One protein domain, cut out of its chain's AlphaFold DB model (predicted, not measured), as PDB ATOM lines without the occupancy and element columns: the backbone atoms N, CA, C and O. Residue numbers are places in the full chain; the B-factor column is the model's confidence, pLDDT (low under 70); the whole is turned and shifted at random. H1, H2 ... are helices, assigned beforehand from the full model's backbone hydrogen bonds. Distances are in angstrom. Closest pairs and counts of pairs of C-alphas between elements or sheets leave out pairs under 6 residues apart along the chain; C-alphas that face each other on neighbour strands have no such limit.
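What this domain is: This is residues 53 to 86 and 103 to 154 of the 154 residues of an uncharacterized protein of Lactococcus lactis subsp. lactis (UniProt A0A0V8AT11). The long helix H1 and the shorter H3 lie side by side, and H4 makes a V with H3, its residues 134 to 150 sticking out as an arm. Short H2 sits near H3's beginning. The printed part has 86 residues with four named helices, H1 to H4 in order, and no named strand: all helix. It is only just loose, close to extended, with a radius of gyration of the C-alphas of 17.6 A and spans of 47 by 46 by 18 A.

How they stand to each other: H1, residues 54 to 86, touches H3, residues 109 to 127, at a shallow tilt of 29 degrees, opposite ways; the closest C-alphas, of Phe 61 and Ser 123, are 5.1 A apart. H4, residues 130 to 150, is close to H3 but not clearly touching, at a steep tilt of 42 degrees, opposite ways; the closest C-alphas, of Ser 125 and Met 133, are 7.5 A apart. H2, residues 103 to 107, is close to H3 but not clearly touching. H1 and H4 are apart. In the four helices every O i to N i+4 pair is within hydrogen-bond range.

Where its parts are: H1 runs 46.4 A from C-alpha 54 at (41.663, -58.795, 38.263). H3 measures 27.1 A; H4, 29.9 A, ends at C-alpha 150 at (45.967, -50.207, 72.011).

The domain as a whole: Residues 87 to 102 are cut out, with 20.6 A between C-alphas 86 and 103. pLDDT is under 70 at 15 residues, among them 130 to 136.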
ATOM      1  N   ASP A  53      38.785 -62.269  38.565       81.38
ATOM      2  CA  ASP A  53      39.254 -61.630  37.340       81.38
ATOM      3  C   ASP A  53      39.728 -60.196  37.633       81.38
ATOM      4  O   ASP A  53      38.977 -59.217  37.558       81.38
ATOM      5  N   TYR A  54      41.011 -60.072  37.976       80.25
ATOM      6  CA  TYR A  54      41.663 -58.795  38.263       80.25
ATOM      7  C   TYR A  54      41.635 -57.816  37.083       80.25
ATOM      8  O   TYR A  54      41.705 -56.604  37.301       80.25
ATOM      9  N   LEU A  55      41.503 -58.305  35.846       81.81
ATOM     10  CA  LEU A  55      41.383 -57.449  34.671       81.81
ATOM     11  C   LEU A  55      40.008 -56.776  34.651       81.81
ATOM     12  O   LEU A  55      39.929 -55.550  34.538       81.81
ATOM     13  N   SER A  56      38.936 -57.544  34.860       79.94
ATOM     14  CA  SER A  56      37.580 -57.002  35.026       79.94
ATOM     15  C   SER A  56      37.471 -56.059  36.232       79.94
ATOM     16  O   SER A  56      36.859 -54.990  36.134       79.94
ATOM     17  N   VAL A  57      38.143 -56.379  37.346       81.12
ATOM     18  CA  VAL A  57      38.245 -55.481  38.514       81.12
ATOM     19  C   VAL A  57      38.907 -54.161  38.132       81.12
ATOM     20  O   VAL A  57      38.394 -53.097  38.478       81.12
ATOM     21  N   GLY A  58      40.015 -54.208  37.390       80.88
ATOM     22  CA  GLY A  58      40.721 -53.016  36.922       80.88
ATOM     23  C   GLY A  58      39.865 -52.139  36.007       80.88
ATOM     24  O   GLY A  58      39.825 -50.921  36.186       80.88
ATOM     25  N   ILE A  59      39.133 -52.747  35.068       83.56
ATOM     26  CA  ILE A  59      38.215 -52.031  34.167       83.56
ATOM     27  C   ILE A  59      37.066 -51.399  34.960       83.56
ATOM     28  O   ILE A  59      36.775 -50.213  34.789       83.56
ATOM     29  N   THR A  60      36.443 -52.161  35.860       82.75
ATOM     30  CA  THR A  60      35.356 -51.670  36.717       82.75
ATOM     31  C   THR A  60      35.838 -50.513  37.585       82.75
ATOM     32  O   THR A  60      35.178 -49.475  37.644       82.75
ATOM     33  N   PHE A  61      37.028 -50.635  38.177       82.06
ATOM     34  CA  PHE A  61      37.651 -49.559  38.939       82.06
ATOM     35  C   PHE A  61      37.889 -48.314  38.092       82.06
ATOM     36  O   PHE A  61      37.522 -47.226  38.520       82.06
ATOM     37  N   ALA A  62      38.439 -48.450  36.884       84.38
ATOM     38  CA  ALA A  62      38.668 -47.312  35.998       84.38
ATOM     39  C   ALA A  62      37.360 -46.582  35.647       84.38
ATOM     40  O   ALA A  62      37.310 -45.352  35.705       84.38
ATOM     41  N   MET A  63      36.291 -47.328  35.341       90.12
ATOM     42  CA  MET A  63      34.974 -46.752  35.045       90.12
ATOM     43  C   MET A  63      34.376 -46.028  36.257       90.12
ATOM     44  O   MET A  63      33.991 -44.862  36.151       90.12
ATOM     45  N   VAL A  64      34.330 -46.692  37.416       83.38
ATOM     46  CA  VAL A  64      33.802 -46.110  38.658       83.38
ATOM     47  C   VAL A  64      34.619 -44.884  39.058       83.38
ATOM     48  O   VAL A  64      34.053 -43.843  39.378       83.38
ATOM     49  N   PHE A  65      35.946 -44.968  38.993       81.75
ATOM     50  CA  PHE A  65      36.841 -43.872  39.342       81.75
ATOM     51  C   PHE A  65      36.649 -42.657  38.428       81.75
ATOM     52  O   PHE A  65      36.557 -41.533  38.921       81.75
ATOM     53  N   ALA A  66      36.516 -42.864  37.114       88.00
ATOM     54  CA  ALA A  66      36.228 -41.783  36.173       88.00
ATOM     55  C   ALA A  66      34.897 -41.086  36.499       88.00
ATOM     56  O   ALA A  66      34.825 -39.855  36.520       88.00
ATOM     57  N   TYR A  67      33.861 -41.865  36.816       84.38
ATOM     58  CA  TYR A  67      32.563 -41.326  37.217       84.38
ATOM     59  C   TYR A  67      32.642 -40.541  38.536       84.38
ATOM     60  O   TYR A  67      32.117 -39.432  38.642       84.38
ATOM     61  N   MET A  68      33.355 -41.071  39.530       84.12
ATOM     62  CA  MET A  68      33.524 -40.427  40.833       84.12
ATOM     63  C   MET A  68      34.363 -39.149  40.752       84.12
ATOM     64  O   MET A  68      34.043 -38.188  41.445       84.12
ATOM     65  N   ILE A  69      35.370 -39.079  39.872       84.12
ATOM     66  CA  ILE A  69      36.087 -37.827  39.570       84.12
ATOM     67  C   ILE A  69      35.125 -36.773  39.021       84.12
ATOM     68  O   ILE A  69      35.198 -35.601  39.390       84.12
ATOM     69  N   LEU A  70      34.228 -37.172  38.121       87.38
ATOM     70  CA  LEU A  70      33.283 -36.246  37.510       87.38
ATOM     71  C   LEU A  70      32.310 -35.694  38.562       87.38
ATOM     72  O   LEU A  70      32.108 -34.479  38.634       87.38
ATOM     73  N   LEU A  71      31.775 -36.557  39.431       83.31
ATOM     74  CA  LEU A  71      30.940 -36.140  40.560       83.31
ATOM     75  C   LEU A  71      31.689 -35.239  41.543       83.31
ATOM     76  O   LEU A  71      31.151 -34.214  41.958       83.31
ATOM     77  N   ASP A  72      32.927 -35.583  41.879       83.81
ATOM     78  CA  ASP A  72      33.786 -34.785  42.749       83.81
ATOM     79  C   ASP A  72      33.973 -33.360  42.201       83.81
ATOM     80  O   ASP A  72      33.738 -32.376  42.907       83.81
ATOM     81  N   LEU A  73      34.274 -33.227  40.905       86.31
ATOM     82  CA  LEU A  73      34.376 -31.927  40.242       86.31
ATOM     83  C   LEU A  73      33.061 -31.137  40.312       86.31
ATOM     84  O   LEU A  73      33.089 -29.945  40.630       86.31
ATOM     85  N   ILE A  74      31.917 -31.784  40.057       87.25
ATOM     86  CA  ILE A  74      30.594 -31.144  40.152       87.25
ATOM     87  C   ILE A  74      30.343 -30.645  41.577       87.25
ATOM     88  O   ILE A  74      30.016 -29.470  41.764       87.25
ATOM     89  N   VAL A  75      30.530 -31.500  42.586       83.69
ATOM     90  CA  VAL A  75      30.313 -31.148  43.997       83.69
ATOM     91  C   VAL A  75      31.189 -29.965  44.384       83.69
ATOM     92  O   VAL A  75      30.705 -29.003  44.982       83.69
ATOM     93  N   VAL A  76      32.461 -29.965  43.986       80.94
ATOM     94  CA  VAL A  76      33.361 -28.849  44.281       80.94
ATOM     95  C   VAL A  76      32.913 -27.552  43.595       80.94
ATOM     96  O   VAL A  76      32.975 -26.484  44.214       80.94
ATOM     97  N   VAL A  77      32.426 -27.606  42.351       84.31
ATOM     98  CA  VAL A  77      31.871 -26.432  41.652       84.31
ATOM     99  C   VAL A  77      30.633 -25.891  42.369       84.31
ATOM    100  O   VAL A  77      30.532 -24.674  42.566       84.31
ATOM    101  N   VAL A  78      29.725 -26.768  42.801       84.88
ATOM    102  CA  VAL A  78      28.517 -26.398  43.554       84.88
ATOM    103  C   VAL A  78      28.896 -25.747  44.881       84.88
ATOM    104  O   VAL A  78      28.479 -24.620  45.149       84.88
ATOM    105  N   VAL A  79      29.763 -26.387  45.669       78.44
ATOM    106  CA  VAL A  79      30.233 -25.871  46.964       78.44
ATOM    107  C   VAL A  79      30.913 -24.512  46.791       78.44
ATOM    108  O   VAL A  79      30.632 -23.564  47.523       78.44
ATOM    109  N   ARG A  80      31.782 -24.366  45.784       79.19
ATOM    110  CA  ARG A  80      32.443 -23.087  45.486       79.19
ATOM    111  C   ARG A  80      31.444 -21.992  45.110       79.19
ATOM    112  O   ARG A  80      31.623 -20.847  45.524       79.19
ATOM    113  N   SER A  81      30.429 -22.326  44.317       80.12
ATOM    114  CA  SER A  81      29.388 -21.383  43.893       80.12
ATOM    115  C   SER A  81      28.519 -20.955  45.072       80.12
ATOM    116  O   SER A  81      28.274 -19.761  45.241       80.12
ATOM    117  N   TRP A  82      28.164 -21.895  45.948       78.56
ATOM    118  CA  TRP A  82      27.443 -21.636  47.192       78.56
ATOM    119  C   TRP A  82      28.210 -20.684  48.117       78.56
ATOM    120  O   TRP A  82      27.682 -19.648  48.523       78.56
ATOM    121  N   PHE A  83      29.500 -20.946  48.355       73.06
ATOM    122  CA  PHE A  83      30.352 -20.044  49.137       73.06
ATOM    123  C   PHE A  83      30.477 -18.652  48.509       73.06
ATOM    124  O   PHE A  83      30.536 -17.661  49.230       73.06
ATOM    125  N   LYS A  84      30.506 -18.540  47.173       72.19
ATOM    126  CA  LYS A  84      30.550 -17.240  46.481       72.19
ATOM    127  C   LYS A  84      29.244 -16.451  46.653       72.19
ATOM    128  O   LYS A  84      29.296 -15.226  46.731       72.19
ATOM    129  N   ILE A  85      28.102 -17.137  46.710       73.44
ATOM    130  CA  ILE A  85      26.787 -16.527  46.956       73.44
ATOM    131  C   ILE A  85      26.687 -16.050  48.411       73.44
ATOM    132  O   ILE A  85      26.269 -14.917  48.640       73.44
ATOM    133  N   GLN A  86      27.157 -16.853  49.372       66.19
ATOM    134  CA  GLN A  86      27.185 -16.477  50.791       66.19
ATOM    135  C   GLN A  86      28.184 -15.345  51.098       66.19
ATOM    136  O   GLN A  86      27.861 -14.420  51.836       66.19
ATOM    137  N   LYS A 103      46.370 -25.895  46.008       66.69
ATOM    138  CA  LYS A 103      45.461 -25.201  46.936       66.69
ATOM    139  C   LYS A 103      43.997 -25.619  46.751       66.69
ATOM    140  O   LYS A 103      43.263 -25.644  47.731       66.69
ATOM    141  N   PHE A 104      43.584 -25.954  45.526       69.19
ATOM    142  CA  PHE A 104      42.274 -26.541  45.236       69.19
ATOM    143  C   PHE A 104      42.136 -27.926  45.876       69.19
ATOM    144  O   PHE A 104      41.236 -28.122  46.690       69.19
ATOM    145  N   TRP A 105      43.097 -28.816  45.613       70.25
ATOM    146  CA  TRP A 105      43.121 -30.172  46.164       70.25
ATOM    147  C   TRP A 105      43.138 -30.186  47.697       70.25
ATOM    148  O   TRP A 105      42.380 -30.905  48.334       70.25
ATOM    149  N   PHE A 106      43.964 -29.340  48.322       72.44
ATOM    150  CA  PHE A 106      44.023 -29.250  49.783       72.44
ATOM    151  C   PHE A 106      42.765 -28.628  50.394       72.44
ATOM    152  O   PHE A 106      42.380 -29.013  51.495       72.44
ATOM    153  N   ARG A 107      42.106 -27.691  49.698       75.81
ATOM    154  CA  ARG A 107      40.887 -27.034  50.194       75.81
ATOM    155  C   ARG A 107      39.686 -27.977  50.224       75.81
ATOM    156  O   ARG A 107      38.898 -27.885  51.157       75.81
ATOM    157  N   TYR A 108      39.561 -28.867  49.243       76.75
ATOM    158  CA  TYR A 108      38.458 -29.830  49.151       76.75
ATOM    159  C   TYR A 108      38.906 -31.271  49.423       76.75
ATOM    160  O   TYR A 108      38.204 -32.218  49.086       76.75
ATOM    161  N   ARG A 109      40.050 -31.443  50.102       77.94
ATOM    162  CA  ARG A 109      40.688 -32.739  50.380       77.94
ATOM    163  C   ARG A 109      39.727 -33.782  50.947       77.94
ATOM    164  O   ARG A 109      39.817 -34.937  50.557       77.94
ATOM    165  N   SER A 110      38.835 -33.392  51.859       74.62
ATOM    166  CA  SER A 110      37.863 -34.331  52.431       74.62
ATOM    167  C   SER A 110      36.920 -34.885  51.365       74.62
ATOM    168  O   SER A 110      36.701 -36.085  51.341       74.62
ATOM    169  N   ILE A 111      36.418 -34.033  50.465       77.38
ATOM    170  CA  ILE A 111      35.495 -34.417  49.387       77.38
ATOM    171  C   ILE A 111      36.217 -35.360  48.416       77.38
ATOM    172  O   ILE A 111      35.750 -36.473  48.183       77.38
ATOM    173  N   HIS A 112      37.421 -34.977  47.976       78.75
ATOM    174  CA  HIS A 112      38.257 -35.799  47.098       78.75
ATOM    175  C   HIS A 112      38.558 -37.180  47.703       78.75
ATOM    176  O   HIS A 112      38.407 -38.202  47.037       78.75
ATOM    177  N   ILE A 113      38.953 -37.234  48.982       79.88
ATOM    178  CA  ILE A 113      39.241 -38.496  49.680       79.88
ATOM    179  C   ILE A 113      37.985 -39.364  49.787       79.88
ATOM    180  O   ILE A 113      38.078 -40.569  49.568       79.88
ATOM    181  N   THR A 114      36.819 -38.777  50.076       80.88
ATOM    182  CA  THR A 114      35.549 -39.514  50.118       80.88
ATOM    183  C   THR A 114      35.240 -40.165  48.775       80.88
ATOM    184  O   THR A 114      34.936 -41.354  48.751       80.88
ATOM    185  N   PHE A 115      35.374 -39.445  47.661       77.88
ATOM    186  CA  PHE A 115      35.125 -40.012  46.331       77.88
ATOM    187  C   PHE A 115      36.154 -41.075  45.926       77.88
ATOM    188  O   PHE A 115      35.783 -42.078  45.314       77.88
ATOM    189  N   ILE A 116      37.424 -40.924  46.314       79.31
ATOM    190  CA  ILE A 116      38.454 -41.956  46.103       79.31
ATOM    191  C   ILE A 116      38.111 -43.230  46.886       79.31
ATOM    192  O   ILE A 116      38.114 -44.321  46.318       79.31
ATOM    193  N   LEU A 117      37.778 -43.099  48.172       79.69
ATOM    194  CA  LEU A 117      37.372 -44.228  49.014       79.69
ATOM    195  C   LEU A 117      36.107 -44.898  48.478       79.69
ATOM    196  O   LEU A 117      36.054 -46.122  48.406       79.69
ATOM    197  N   LEU A 118      35.121 -44.103  48.055       78.50
ATOM    198  CA  LEU A 118      33.887 -44.608  47.465       78.50
ATOM    199  C   LEU A 118      34.168 -45.364  46.162       78.50
ATOM    200  O   LEU A 118      33.598 -46.425  45.950       78.50
ATOM    201  N   SER A 119      35.104 -44.885  45.339       78.88
ATOM    202  CA  SER A 119      35.516 -45.581  44.114       78.88
ATOM    203  C   SER A 119      36.098 -46.958  44.413       78.88
ATOM    204  O   SER A 119      35.701 -47.947  43.796       78.88
ATOM    205  N   ILE A 120      37.012 -47.034  45.384       79.38
ATOM    206  CA  ILE A 120      37.625 -48.297  45.817       79.38
ATOM    207  C   ILE A 120      36.542 -49.237  46.355       79.38
ATOM    208  O   ILE A 120      36.466 -50.390  45.939       79.38
ATOM    209  N   PHE A 121      35.673 -48.732  47.230       78.38
ATOM    210  CA  PHE A 121      34.616 -49.522  47.852       78.38
ATOM    211  C   PHE A 121      33.609 -50.059  46.831       78.38
ATOM    212  O   PHE A 121      33.346 -51.256  46.813       78.38
ATOM    213  N   THR A 122      33.078 -49.207  45.951       76.31
ATOM    214  CA  THR A 122      32.106 -49.618  44.932       76.31
ATOM    215  C   THR A 122      32.713 -50.635  43.969       76.31
ATOM    216  O   THR A 122      32.064 -51.627  43.651       76.31
ATOM    217  N   SER A 123      33.974 -50.452  43.573       76.69
ATOM    218  CA  SER A 123      34.663 -51.406  42.694       76.69
ATOM    219  C   SER A 123      34.797 -52.769  43.363       76.69
ATOM    220  O   SER A 123      34.369 -53.769  42.798       76.69
ATOM    221  N   LEU A 124      35.277 -52.803  44.611       74.56
ATOM    222  CA  LEU A 124      35.351 -54.039  45.390       74.56
ATOM    223  C   LEU A 124      33.966 -54.661  45.609       74.56
ATOM    224  O   LEU A 124      33.841 -55.873  45.539       74.56
ATOM    225  N   SER A 125      32.917 -53.868  45.834       71.94
ATOM    226  CA  SER A 125      31.558 -54.397  46.027       71.94
ATOM    227  C   SER A 125      30.959 -55.041  44.778       71.94
ATOM    228  O   SER A 125      30.141 -55.945  44.899       71.94
ATOM    229  N   LEU A 126      31.362 -54.581  43.591       69.88
ATOM    230  CA  LEU A 126      30.860 -55.098  42.320       69.88
ATOM    231  C   LEU A 126      31.615 -56.349  41.872       69.88
ATOM    232  O   LEU A 126      31.029 -57.202  41.211       69.88
ATOM    233  N   THR A 127      32.905 -56.449  42.201       70.88
ATOM    234  CA  THR A 127      33.785 -57.467  41.613       70.88
ATOM    235  C   THR A 127      34.361 -58.457  42.615       70.88
ATOM    236  O   THR A 127      34.793 -59.533  42.211       70.88
ATOM    237  N   ALA A 128      34.410 -58.125  43.908       70.38
ATOM    238  CA  ALA A 128      34.889 -59.060  44.916       70.38
ATOM    239  C   ALA A 128      33.758 -60.021  45.322       70.38
ATOM    240  O   ALA A 128      32.638 -59.577  45.594       70.38
ATOM    241  N   PRO A 129      34.034 -61.331  45.437       71.81
ATOM    242  CA  PRO A 129      33.074 -62.288  45.969       71.81
ATOM    243  C   PRO A 129      32.580 -61.863  47.359       71.81
ATOM    244  O   PRO A 129      33.366 -61.405  48.190       71.81
ATOM    245  N   ALA A 130      31.294 -62.071  47.660       68.00
ATOM    246  CA  ALA A 130      30.697 -61.679  48.945       68.00
ATOM    247  C   ALA A 130      31.453 -62.245  50.168       68.00
ATOM    248  O   ALA A 130      31.523 -61.618  51.224       68.00
ATOM    249  N   MET A 131      32.090 -63.407  50.005       66.44
ATOM    250  CA  MET A 131      32.937 -64.023  51.026       66.44
ATOM    251  C   MET A 131      34.179 -63.175  51.358       66.44
ATOM    252  O   MET A 131      34.526 -63.037  52.529       66.44
ATOM    253  N   VAL A 132      34.784 -62.526  50.356       68.50
ATOM    254  CA  VAL A 132      35.892 -61.571  50.538       68.50
ATOM    255  C   VAL A 132      35.415 -60.340  51.303       68.50
ATOM    256  O   VAL A 132      36.118 -59.861  52.188       68.50
ATOM    257  N   MET A 133      34.196 -59.860  51.037       68.81
ATOM    258  CA  MET A 133      33.610 -58.717  51.750       68.81
ATOM    259  C   MET A 133      33.386 -59.010  53.244       68.81
ATOM    260  O   MET A 133      33.656 -58.164  54.104       68.81
ATOM    261  N   ASN A 134      32.964 -60.234  53.571       69.12
ATOM    262  CA  ASN A 134      32.840 -60.690  54.957       69.12
ATOM    263  C   ASN A 134      34.210 -60.746  55.651       69.12
ATOM    264  O   ASN A 134      34.350 -60.265  56.776       69.12
ATOM    265  N   SER A 135      35.241 -61.250  54.966       67.19
ATOM    266  CA  SER A 135      36.618 -61.228  55.474       67.19
ATOM    267  C   SER A 135      37.151 -59.803  55.657       67.19
ATOM    268  O   SER A 135      37.763 -59.521  56.684       67.19
ATOM    269  N   PHE A 136      36.872 -58.876  54.737       68.44
ATOM    270  CA  PHE A 136      37.221 -57.457  54.893       68.44
ATOM    271  C   PHE A 136      36.558 -56.839  56.122       68.44
ATOM    272  O   PHE A 136      37.220 -56.158  56.903       68.44
ATOM    273  N   THR A 137      35.273 -57.116  56.334       74.12
ATOM    274  CA  THR A 137      34.532 -56.632  57.505       74.12
ATOM    275  C   THR A 137      35.135 -57.177  58.800       74.12
ATOM    276  O   THR A 137      35.301 -56.429  59.766       74.12
ATOM    277  N   ALA A 138      35.538 -58.451  58.812       71.19
ATOM    278  CA  ALA A 138      36.231 -59.059  59.943       71.19
ATOM    279  C   ALA A 138      37.604 -58.409  60.193       71.19
ATOM    280  O   ALA A 138      37.905 -58.047  61.327       71.19
ATOM    281  N   ILE A 139      38.406 -58.176  59.147       75.62
ATOM    282  CA  ILE A 139      39.716 -57.509  59.251       75.62
ATOM    283  C   ILE A 139      39.569 -56.081  59.784       75.62
ATOM    284  O   ILE A 139      40.315 -55.676  60.679       75.62
ATOM    285  N   VAL A 140      38.602 -55.315  59.270       77.19
ATOM    286  CA  VAL A 140      38.314 -53.956  59.751       77.19
ATOM    287  C   VAL A 140      37.873 -53.996  61.213       77.19
ATOM    288  O   VAL A 140      38.380 -53.219  62.017       77.19
ATOM    289  N   SER A 141      37.007 -54.939  61.586       69.75
ATOM    290  CA  SER A 141      36.547 -55.110  62.970       69.75
ATOM    291  C   SER A 141      37.694 -55.455  63.921       69.75
ATOM    292  O   SER A 141      37.816 -54.839  64.977       69.75
ATOM    293  N   ILE A 142      38.584 -56.374  63.527       73.56
ATOM    294  CA  ILE A 142      39.795 -56.714  64.289       73.56
ATOM    295  C   ILE A 142      40.703 -55.489  64.403       73.56
ATOM    296  O   ILE A 142      41.184 -55.189  65.488       73.56
ATOM    297  N   SER A 143      40.896 -54.736  63.320       72.19
ATOM    298  CA  SER A 143      41.732 -53.530  63.328       72.19
ATOM    299  C   SER A 143      41.181 -52.466  64.280       72.19
ATOM    300  O   SER A 143      41.933 -51.899  65.068       72.19
ATOM    301  N   VAL A 144      39.866 -52.229  64.266       76.62
ATOM    302  CA  VAL A 144      39.192 -51.311  65.201       76.62
ATOM    303  C   VAL A 144      39.323 -51.801  66.643       76.62
ATOM    304  O   VAL A 144      39.597 -51.002  67.537       76.62
ATOM    305  N   LEU A 145      39.179 -53.106  66.875       78.00
ATOM    306  CA  LEU A 145      39.333 -53.718  68.193       78.00
ATOM    307  C   LEU A 145      40.770 -53.577  68.712       78.00
ATOM    308  O   LEU A 145      40.965 -53.126  69.836       78.00
ATOM    309  N   VAL A 146      41.776 -53.855  67.881       78.81
ATOM    310  CA  VAL A 146      43.200 -53.659  68.200       78.81
ATOM    311  C   VAL A 146      43.497 -52.189  68.490       78.81
ATOM    312  O   VAL A 146      44.170 -51.891  69.472       78.81
ATOM    313  N   ILE A 147      42.966 -51.255  67.694       81.12
ATOM    314  CA  ILE A 147      43.122 -49.810  67.931       81.12
ATOM    315  C   ILE A 147      42.497 -49.402  69.268       81.12
ATOM    316  O   ILE A 147      43.091 -48.615  70.005       81.12
ATOM    317  N   ASN A 148      41.317 -49.926  69.599       76.19
ATOM    318  CA  ASN A 148      40.645 -49.624  70.861       76.19
ATOM    319  C   ASN A 148      41.364 -50.238  72.069       76.19
ATOM    320  O   ASN A 148      41.463 -49.571  73.092       76.19
ATOM    321  N   LEU A 149      41.915 -51.447  71.945       78.56
ATOM    322  CA  LEU A 149      42.737 -52.073  72.989       78.56
ATOM    323  C   LEU A 149      44.117 -51.415  73.131       78.56
ATOM    324  O   LEU A 149      44.678 -51.379  74.221       78.56
ATOM    325  N   SER A 150      44.668 -50.887  72.037       71.50
ATOM    326  CA  SER A 150      45.967 -50.207  72.011       71.50
ATOM    327  C   SER A 150      45.878 -48.726  72.389       71.50
ATOM    328  O   SER A 150      46.919 -48.078  72.555       71.50
ATOM    329  N   LYS A 151      44.673 -48.154  72.510       75.06
ATOM    330  CA  LYS A 151      44.512 -46.813  73.071       75.06
ATOM    331  C   LYS A 151      44.974 -46.852  74.521       75.06
ATOM    332  O   LYS A 151      44.469 -47.637  75.317       75.06
ATOM    333  N   LYS A 152      45.921 -45.975  74.866       61.72
ATOM    334  CA  LYS A 152      46.274 -45.719  76.263       61.72
ATOM    335  C   LYS A 152      44.989 -45.386  77.017       61.72
ATOM    336  O   LYS A 152      44.335 -44.396  76.693       61.72
ATOM    337  N   ILE A 153      44.650 -46.230  77.985       62.50
ATOM    338  CA  ILE A 153      43.636 -45.935  78.990       62.50
ATOM    339  C   ILE A 153      44.188 -44.730  79.760       62.50
ATOM    340  O   ILE A 153      45.254 -44.829  80.372       62.50
ATOM    341  N   GLY A 154      43.550 -43.579  79.567       50.50
ATOM    342  CA  GLY A 154      43.810 -42.355  80.319       50.50
ATOM    343  C   GLY A 154      43.005 -42.352  81.601       50.50
ATOM    344  O   GLY A 154      41.854 -42.843  81.545       50.50
TER     345      GLY A 154